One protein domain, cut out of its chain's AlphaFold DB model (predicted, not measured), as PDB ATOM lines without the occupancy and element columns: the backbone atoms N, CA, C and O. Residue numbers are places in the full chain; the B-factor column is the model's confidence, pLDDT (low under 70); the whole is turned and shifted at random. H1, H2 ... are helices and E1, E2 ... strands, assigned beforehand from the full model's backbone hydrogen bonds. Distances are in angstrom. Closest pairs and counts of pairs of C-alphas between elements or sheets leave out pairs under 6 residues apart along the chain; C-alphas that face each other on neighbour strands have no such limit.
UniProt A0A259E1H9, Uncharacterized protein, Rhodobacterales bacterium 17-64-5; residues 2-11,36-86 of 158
ATOM      1  N   LEU A   2     -39.310-103.314  24.748       84.25
ATOM      2  CA  LEU A   2     -38.124-102.467  24.517       84.25
ATOM      3  C   LEU A   2     -36.875-102.933  25.293       84.25
ATOM      4  O   LEU A   2     -35.767-102.838  24.780       84.25
ATOM      5  N   SER A   3     -37.054-103.542  26.470       86.69
ATOM      6  CA  SER A   3     -35.968-104.105  27.293       86.69
ATOM      7  C   SER A   3     -35.109-105.139  26.569       86.69
ATOM      8  O   SER A   3     -33.909-105.209  26.800       86.69
ATOM      9  N   ASN A   4     -35.698-105.939  25.678       87.94
ATOM     10  CA  ASN A   4     -34.964-106.996  24.980       87.94
ATOM     11  C   ASN A   4     -34.040-106.437  23.891       87.94
ATOM     12  O   ASN A   4     -33.055-107.085  23.557       87.94
ATOM     13  N   ALA A   5     -34.343-105.247  23.359       87.94
ATOM     14  CA  ALA A   5     -33.526-104.596  22.337       87.94
ATOM     15  C   ALA A   5     -32.208-104.045  22.907       87.94
ATOM     16  O   ALA A   5     -31.224-103.952  22.185       87.94
ATOM     17  N   LEU A   6     -32.176-103.721  24.205       87.88
ATOM     18  CA  LEU A   6     -30.978-103.228  24.893       87.88
ATOM     19  C   LEU A   6     -29.941-104.333  25.144       87.88
ATOM     20  O   LEU A   6     -28.786-104.038  25.426       87.88
ATOM     21  N   GLY A   7     -30.339-105.603  25.059       88.56
ATOM     22  CA  GLY A   7     -29.486-106.741  25.388       88.56
ATOM     23  C   GLY A   7     -29.508-107.117  26.873       88.56
ATOM     24  O   GLY A   7     -30.396-106.731  27.642       88.56
ATOM     25  N   ARG A   8     -28.542-107.950  27.268       91.00
ATOM     26  CA  ARG A   8     -28.456-108.563  28.601       91.00
ATOM     27  C   ARG A   8     -27.032-108.488  29.143       91.00
ATOM     28  O   ARG A   8     -26.076-108.591  28.383       91.00
ATOM     29  N   SER A   9     -26.908-108.363  30.457       90.75
ATOM     30  CA  SER A   9     -25.657-108.550  31.194       90.75
ATOM     31  C   SER A   9     -25.660-109.895  31.907       90.75
ATOM     32  O   SER A   9     -26.674-110.299  32.480       90.75
ATOM     33  N   THR A  10     -24.505-110.553  31.941       93.19
ATOM     34  CA  THR A  10     -24.288-111.695  32.834       93.19
ATOM     35  C   THR A  10     -23.868-111.167  34.197       93.19
ATOM     36  O   THR A  10     -22.882-110.437  34.293       93.19
ATOM     37  N   ILE A  11     -24.603-111.531  35.244       92.00
ATOM     38  CA  ILE A  11     -24.250-111.198  36.625       92.00
ATOM     39  C   ILE A  11     -24.024-112.478  37.431       92.00
ATOM     40  O   ILE A  11     -24.677-113.496  37.199       92.00
ATOM     41  N   GLU A  36     -28.136-114.583  33.398       92.12
ATOM     42  CA  GLU A  36     -28.381-113.504  32.445       92.12
ATOM     43  C   GLU A  36     -29.540-112.632  32.920       92.12
ATOM     44  O   GLU A  36     -30.642-113.126  33.176       92.12
ATOM     45  N   ARG A  37     -29.325-111.318  32.976       91.62
ATOM     46  CA  ARG A  37     -30.374-110.340  33.279       91.62
ATOM     47  C   ARG A  37     -30.410-109.242  32.220       91.62
ATOM     48  O   ARG A  37     -29.363-108.899  31.675       91.62
ATOM     49  N   PRO A  38     -31.596-108.708  31.877       91.94
ATOM     50  CA  PRO A  38     -31.678-107.565  30.972       91.94
ATOM     51  C   PRO A  38     -30.889-106.386  31.550       91.94
ATOM     52  O   PRO A  38     -30.883-106.206  32.765       91.94
ATOM     53  N   LEU A  39     -30.251-105.587  30.684       90.88
ATOM     54  CA  LEU A  39     -29.506-104.398  31.133       90.88
ATOM     55  C   LEU A  39     -30.398-103.416  31.899       90.88
ATOM     56  O   LEU A  39     -29.964-102.812  32.872       90.88
ATOM     57  N   VAL A  40     -31.642-103.270  31.440       92.06
ATOM     58  CA  VAL A  40     -32.686-102.488  32.102       92.06
ATOM     59  C   VAL A  40     -33.954-103.327  32.112       92.06
ATOM     60  O   VAL A  40     -34.378-103.857  31.076       92.06
ATOM     61  N   SER A  41     -34.564-103.480  33.282       93.00
ATOM     62  CA  SER A  41     -35.821-104.210  33.414       93.00
ATOM     63  C   SER A  41     -36.966-103.473  32.710       93.00
ATOM     64  O   SER A  41     -36.944-102.260  32.507       93.00
ATOM     65  N   ALA A  42     -38.024-104.204  32.352       92.00
ATOM     66  CA  ALA A  42     -39.190-103.593  31.716       92.00
ATOM     67  C   ALA A  42     -39.858-102.530  32.612       92.00
ATOM     68  O   ALA A  42     -40.305-101.506  32.108       92.00
ATOM     69  N   ASN A  43     -39.892-102.744  33.933       94.75
ATOM     70  CA  ASN A  43     -40.471-101.785  34.879       94.75
ATOM     71  C   ASN A  43     -39.606-100.520  35.019       94.75
ATOM     72  O   ASN A  43     -40.147 -99.421  35.096       94.75
ATOM     73  N   GLU A  44     -38.278-100.657  35.002       92.19
ATOM     74  CA  GLU A  44     -37.368 -99.502  34.999       92.19
ATOM     75  C   GLU A  44     -37.523 -98.667  33.728       92.19
ATOM     76  O   GLU A  44     -37.564 -97.446  33.819       92.19
ATOM     77  N   LEU A  45     -37.698 -99.298  32.560       91.38
ATOM     78  CA  LEU A  45     -37.961 -98.567  31.315       91.38
ATOM     79  C   LEU A  45     -39.287 -97.801  31.336       91.38
ATOM     80  O   LEU A  45     -39.362 -96.702  30.796       91.38
ATOM     81  N   LEU A  46     -40.324 -98.349  31.972       91.56
ATOM     82  CA  LEU A  46     -41.610 -97.656  32.122       91.56
ATOM     83  C   LEU A  46     -41.527 -96.439  33.051       91.56
ATOM     84  O   LEU A  46     -42.367 -95.548  32.970       91.56
ATOM     85  N   ARG A  47     -40.536 -96.411  33.945       94.62
ATOM     86  CA  ARG A  47     -40.295 -95.328  34.908       94.62
ATOM     87  C   ARG A  47     -39.043 -94.526  34.559       94.62
ATOM     88  O   ARG A  47     -38.517 -93.821  35.418       94.62
ATOM     89  N   PHE A  48     -38.548 -94.667  33.331       93.25
ATOM     90  CA  PHE A  48     -37.306 -94.039  32.919       93.25
ATOM     91  C   PHE A  48     -37.468 -92.511  32.930       93.25
ATOM     92  O   PHE A  48     -38.495 -92.010  32.461       93.25
ATOM     93  N   PRO A  49     -36.506 -91.762  33.495       94.50
ATOM     94  CA  PRO A  49     -36.621 -90.314  33.589       94.50
ATOM     95  C   PRO A  49     -36.665 -89.681  32.196       94.50
ATOM     96  O   PRO A  49     -35.914 -90.060  31.302       94.50
ATOM     97  N   LEU A  50     -37.526 -88.675  32.028       91.19
ATOM     98  CA  LEU A  50     -37.734 -87.982  30.748       91.19
ATOM     99  C   LEU A  50     -36.530 -87.130  30.306       91.19
ATOM    100  O   LEU A  50     -36.410 -86.745  29.141       91.19
ATOM    101  N   ASP A  51     -35.656 -86.832  31.262       92.94
ATOM    102  CA  ASP A  51     -34.435 -86.052  31.086       92.94
ATOM    103  C   ASP A  51     -33.255 -86.886  30.599       92.94
ATOM    104  O   ASP A  51     -32.196 -86.336  30.305       92.94
ATOM    105  N   GLU A  52     -33.421 -88.201  30.499       94.19
ATOM    106  CA  GLU A  52     -32.383 -89.108  30.044       94.19
ATOM    107  C   GLU A  52     -32.857 -89.904  28.834       94.19
ATOM    108  O   GLU A  52     -34.045 -90.136  28.617       94.19
ATOM    109  N   VAL A  53     -31.894 -90.363  28.045       93.75
ATOM    110  CA  VAL A  53     -32.120 -91.175  26.856       93.75
ATOM    111  C   VAL A  53     -31.118 -92.322  26.813       93.75
ATOM    112  O   VAL A  53     -29.979 -92.198  27.270       93.75
ATOM    113  N   ILE A  54     -31.543 -93.452  26.251       93.19
ATOM    114  CA  ILE A  54     -30.661 -94.579  25.952       93.19
ATOM    115  C   ILE A  54     -30.429 -94.589  24.444       93.19
ATOM    116  O   ILE A  54     -31.367 -94.742  23.665       93.19
ATOM    117  N   ILE A  55     -29.176 -94.416  24.042       93.69
ATOM    118  CA  ILE A  55     -28.735 -94.417  22.650       93.69
ATOM    119  C   ILE A  55     -28.169 -95.801  22.345       93.69
ATOM    120  O   ILE A  55     -27.373 -96.330  23.120       93.69
ATOM    121  N   LEU A  56     -28.575 -96.388  21.219       92.69
ATOM    122  CA  LEU A  56     -28.071 -97.673  20.738       92.69
ATOM    123  C   LEU A  56     -27.325 -97.450  19.417       92.69
ATOM    124  O   LEU A  56     -27.950 -97.500  18.357       92.69
ATOM    125  N   PRO A  57     -26.012 -97.161  19.456       92.19
ATOM    126  CA  PRO A  57     -25.208 -97.105  18.247       92.19
ATOM    127  C   PRO A  57     -24.970 -98.521  17.716       92.19
ATOM    128  O   PRO A  57     -24.793 -99.469  18.483       92.19
ATOM    129  N   GLU A  58     -24.912 -98.670  16.397       93.50
ATOM    130  CA  GLU A  58     -24.553 -99.951  15.791       93.50
ATOM    131  C   GLU A  58     -23.125-100.361  16.182       93.50
ATOM    132  O   GLU A  58     -22.193 -99.556  16.154       93.50
ATOM    133  N   GLY A  59     -22.952-101.627  16.567       89.81
ATOM    134  CA  GLY A  59     -21.646-102.184  16.931       89.81
ATOM    135  C   GLY A  59     -21.064-101.679  18.257       89.81
ATOM    136  O   GLY A  59     -19.910-101.981  18.555       89.81
ATOM    137  N   GLN A  60     -21.829-100.934  19.060       90.75
ATOM    138  CA  GLN A  60     -21.401-100.438  20.370       90.75
ATOM    139  C   GLN A  60     -22.385-100.833  21.471       90.75
ATOM    140  O   GLN A  60     -23.536-101.188  21.219       90.75
ATOM    141  N   TYR A  61     -21.920-100.766  22.720       91.12
ATOM    142  CA  TYR A  61     -22.794-100.950  23.874       91.12
ATOM    143  C   TYR A  61     -23.780 -99.779  24.002       91.12
ATOM    144  O   TYR A  61     -23.427 -98.651  23.651       91.12
ATOM    145  N   PRO A  62     -24.996-100.015  24.532       92.69
ATOM    146  CA  PRO A  62     -25.950 -98.945  24.791       92.69
ATOM    147  C   PRO A  62     -25.362 -97.858  25.698       92.69
ATOM    148  O   PRO A  62     -24.719 -98.153  26.706       92.69
ATOM    149  N   ILE A  63     -25.625 -96.598  25.356       93.56
ATOM    150  CA  ILE A  63     -25.115 -95.426  26.068       93.56
ATOM    151  C   ILE A  63     -26.286 -94.722  26.743       93.56
ATOM    152  O   ILE A  63     -27.245 -94.321  26.087       93.56
ATOM    153  N   ARG A  64     -26.194 -94.536  28.059       93.50
ATOM    154  CA  ARG A  64     -27.130 -93.707  28.823       93.50
ATOM    155  C   ARG A  64     -26.627 -92.263  28.821       93.50
ATOM    156  O   ARG A  64     -25.486 -92.015  29.206       93.50
ATOM    157  N   ALA A  65     -27.458 -91.331  28.374       94.69
ATOM    158  CA  ALA A  65     -27.105 -89.924  28.208       94.69
ATOM    159  C   ALA A  65     -28.236 -89.001  28.680       94.69
ATOM    160  O   ALA A  65     -29.368 -89.439  28.870       94.69
ATOM    161  N   LEU A  66     -27.930 -87.715  28.851       93.44
ATOM    162  CA  LEU A  66     -28.936 -86.683  29.105       93.44
ATOM    163  C   LEU A  66     -29.625 -86.274  27.797       93.44
ATOM    164  O   LEU A  66     -29.005 -86.246  26.731       93.44
ATOM    165  N   HIS A  67     -30.902 -85.923  27.887       91.38
ATOM    166  CA  HIS A  67     -31.678 -85.380  26.782       91.38
ATOM    167  C   HIS A  67     -31.110 -84.014  26.370       91.38
ATOM    168  O   HIS A  67     -30.927 -83.113  27.190       91.38
ATOM    169  N   ILE A  68     -30.850 -83.855  25.073       87.44
ATOM    170  CA  ILE A  68     -30.416 -82.594  24.479       87.44
ATOM    171  C   ILE A  68     -31.529 -81.548  24.622       87.44
ATOM    172  O   ILE A  68     -32.592 -81.659  24.013       87.44
ATOM    173  N   ARG A  69     -31.262 -80.497  25.399       89.25
ATOM    174  CA  ARG A  69     -32.126 -79.317  25.528       89.25
ATOM    175  C   ARG A  69     -31.495 -78.165  24.758       89.25
ATOM    176  O   ARG A  69     -30.429 -77.694  25.143       89.25
ATOM    177  N   TYR A  70     -32.159 -77.695  23.700       84.81
ATOM    178  CA  TYR A  70     -31.606 -76.664  22.812       84.81
ATOM    179  C   TYR A  70     -31.182 -75.396  23.567       84.81
ATOM    180  O   TYR A  70     -30.143 -74.834  23.274       84.81
ATOM    181  N   TYR A  71     -31.925 -74.969  24.586       84.38
ATOM    182  CA  TYR A  71     -31.612 -73.752  25.343       84.38
ATOM    183  C   TYR A  71     -30.482 -73.928  26.370       84.38
ATOM    184  O   TYR A  71     -29.906 -72.941  26.816       84.38
ATOM    185  N   ALA A  72     -30.180 -75.164  26.778       85.44
ATOM    186  CA  ALA A  72     -29.140 -75.458  27.768       85.44
ATOM    187  C   ALA A  72     -27.772 -75.715  27.118       85.44
ATOM    188  O   ALA A  72     -26.773 -75.897  27.815       85.44
ATOM    189  N   ASP A  73     -27.725 -75.753  25.789       88.56
ATOM    190  CA  ASP A  73     -26.492 -75.935  25.046       88.56
ATOM    191  C   ASP A  73     -25.629 -74.661  25.064       88.56
ATOM    192  O   ASP A  73     -26.132 -73.536  25.037       88.56
ATOM    193  N   ARG A  74     -24.302 -74.831  25.072       88.44
ATOM    194  CA  ARG A  74     -23.342 -73.717  25.122       88.44
ATOM    195  C   ARG A  74     -23.456 -72.777  23.919       88.44
ATOM    196  O   ARG A  74     -23.213 -71.579  24.067       88.44
ATOM    197  N   HIS A  75     -23.755 -73.306  22.737       88.44
ATOM    198  CA  HIS A  75     -23.841 -72.524  21.506       88.44
ATOM    199  C   HIS A  75     -25.215 -71.886  21.330       88.44
ATOM    200  O   HIS A  75     -25.306 -70.736  20.898       88.44
ATOM    201  N   PHE A  76     -26.275 -72.608  21.681       85.94
ATOM    202  CA  PHE A  76     -27.645 -72.138  21.487       85.94
ATOM    203  C   PHE A  76     -28.187 -71.312  22.660       85.94
ATOM    204  O   PHE A  76     -29.038 -70.456  22.437       85.94
ATOM    205  N   GLY A  77     -27.668 -71.480  23.877       89.81
ATOM    206  CA  GLY A  77     -28.074 -70.698  25.049       89.81
ATOM    207  C   GLY A  77     -27.972 -69.176  24.855       89.81
ATOM    208  O   GLY A  77     -28.938 -68.471  25.157       89.81
ATOM    209  N   PRO A  78     -26.869 -68.636  24.291       89.81
ATOM    210  CA  PRO A  78     -26.767 -67.212  23.965       89.81
ATOM    211  C   PRO A  78     -27.778 -66.753  22.908       89.81
ATOM    212  O   PRO A  78     -28.327 -65.661  23.022       89.81
ATOM    213  N   ILE A  79     -28.043 -67.588  21.897       87.88
ATOM    214  CA  ILE A  79     -29.018 -67.294  20.835       87.88
ATOM    215  C   ILE A  79     -30.427 -67.239  21.428       87.88
ATOM    216  O   ILE A  79     -31.196 -66.337  21.112       87.88
ATOM    217  N   GLU A  80     -30.752 -68.176  22.315       85.81
ATOM    218  CA  GLU A  80     -32.052 -68.229  22.973       85.81
ATOM    219  C   GLU A  80     -32.238 -67.072  23.959       85.81
ATOM    220  O   GLU A  80     -33.282 -66.430  23.966       85.81
ATOM    221  N   SER A  81     -31.201 -66.723  24.722       87.25
ATOM    222  CA  SER A  81     -31.225 -65.549  25.607       87.25
ATOM    223  C   SER A  81     -31.435 -64.252  24.820       87.25
ATOM    224  O   SER A  81     -32.165 -63.375  25.263       87.25
ATOM    225  N   ALA A  82     -30.836 -64.142  23.628       87.19
ATOM    226  CA  ALA A  82     -31.047 -63.011  22.727       87.19
ATOM    227  C   ALA A  82     -32.433 -63.017  22.058       87.19
ATOM    228  O   ALA A  82     -32.887 -61.967  21.614       87.19
ATOM    229  N   ARG A  83     -33.099 -64.178  21.964       82.38
ATOM    230  CA  ARG A  83     -34.477 -64.311  21.466       82.38
ATOM    231  C   ARG A  83     -35.502 -63.896  22.525       82.38
ATOM    232  O   ARG A  83     -36.553 -63.373  22.165       82.38
ATOM    233  N   GLN A  84     -35.233 -64.145  23.808       84.19
ATOM    234  CA  GLN A  84     -36.170 -63.848  24.894       84.19
ATOM    235  C   GLN A  84     -36.575 -62.364  24.888       84.19
ATOM    236  O   GLN A  84     -35.744 -61.476  25.050       84.19
ATOM    237  N   GLY A  85     -37.872 -62.104  24.696       77.50
ATOM    238  CA  GLY A  85     -38.445 -60.754  24.658       77.50
ATOM    239  C   GLY A  85     -38.567 -60.128  23.265       77.50
ATOM    240  O   GLY A  85     -39.166 -59.062  23.152       77.50
ATOM    241  N   LEU A  86     -38.062 -60.772  22.209       79.19
ATOM    242  CA  LEU A  86     -38.393 -60.383  20.837       79.19
ATOM    243  C   LEU A  86     -39.672 -61.102  20.410       79.19
ATOM    244  O   LEU A  86     -39.806 -62.311  20.613       79.19
TER     245      LEU A  86
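AT A GLANCE: This is residues 2 to 11 and 36 to 86 of the 158 residues of an uncharacterized protein of Rhodobacterales bacterium 17-64-5 (UniProt A0A259E1H9). Three small parts follow one another in a drawn-out row: the strand pair E1 and E2 at one end, the hairpin of E3 and E4 in the middle, and the helix H2 at the other end. The short helix H1 comes between E2 and E3 along the chain, and the row has no single core. The printed part has 61 residues with two named helices and four named strands, in the order E1, E2, H1, E3, E4, H2; its two sheets have two antiparallel strands each. The class is mixed, helices and strands, with 28 residues in named elements, under half of those printed. The whole is extended, a rod in outline, with a radius of gyration of the C-alphas of 16.9 A and spans of 54 by 26 by 17 A.

HOW THE PARTS SIT: E1, residues 8 to 11, is the antiparallel neighbour of E2, residues 36 to 38, with 134 degrees between their directions. N 9 and O 37 are within hydrogen-bond range at 2.8 A, and so are N 37 and O 9 at 2.9 A. A tight link of 3 residues joins E2 to H1, residues 42 to 46. A tight link of 5 residues joins H1 to E3, residues 52 to 55. E3 forms a hairpin with E4, residues 63 to 66, antiparallel at 148 degrees. N 53 and O 65 are within hydrogen-bond range at 2.8 A, and N 63 and O 55 at 2.9 A. The C-alphas of Glu 52 and Leu 66, which face each other, are 4.3 A apart. H2, residues 76 to 83, is apart from E1, E2, H1 and E3. In H1 and H2 every O i to N i+4 pair is within hydrogen-bond range.

IN THESE COORDINATES: E1 begins at C-alpha 8 at (-28.456, -108.563, 28.601) and measures 9.4 A from first to last C-alpha. E2 measures 7.0 A and H1 6.4 A. E3 measures 9.8 A from C-alpha 52 at (-32.383, -89.108, 30.044), and E4 measures 10.0 A. H2 measures 10.4 A and ends at C-alpha 83 at (-34.477, -64.311, 21.466).

THE WHOLE: The two C-alphas farthest apart, those of Glu 36 and Leu 86, are 55.3 A apart. Residues 12 to 35 are cut out, and C-alphas 11 and 36 are 6.3 A apart across the cut. Of the links that are printed whole, none is long; E3 to E4, with 7 residues, and E4 to H2, with 9, are short but not tight. The mean pLDDT of the printed part is 90.0, and no printed residue is under 70.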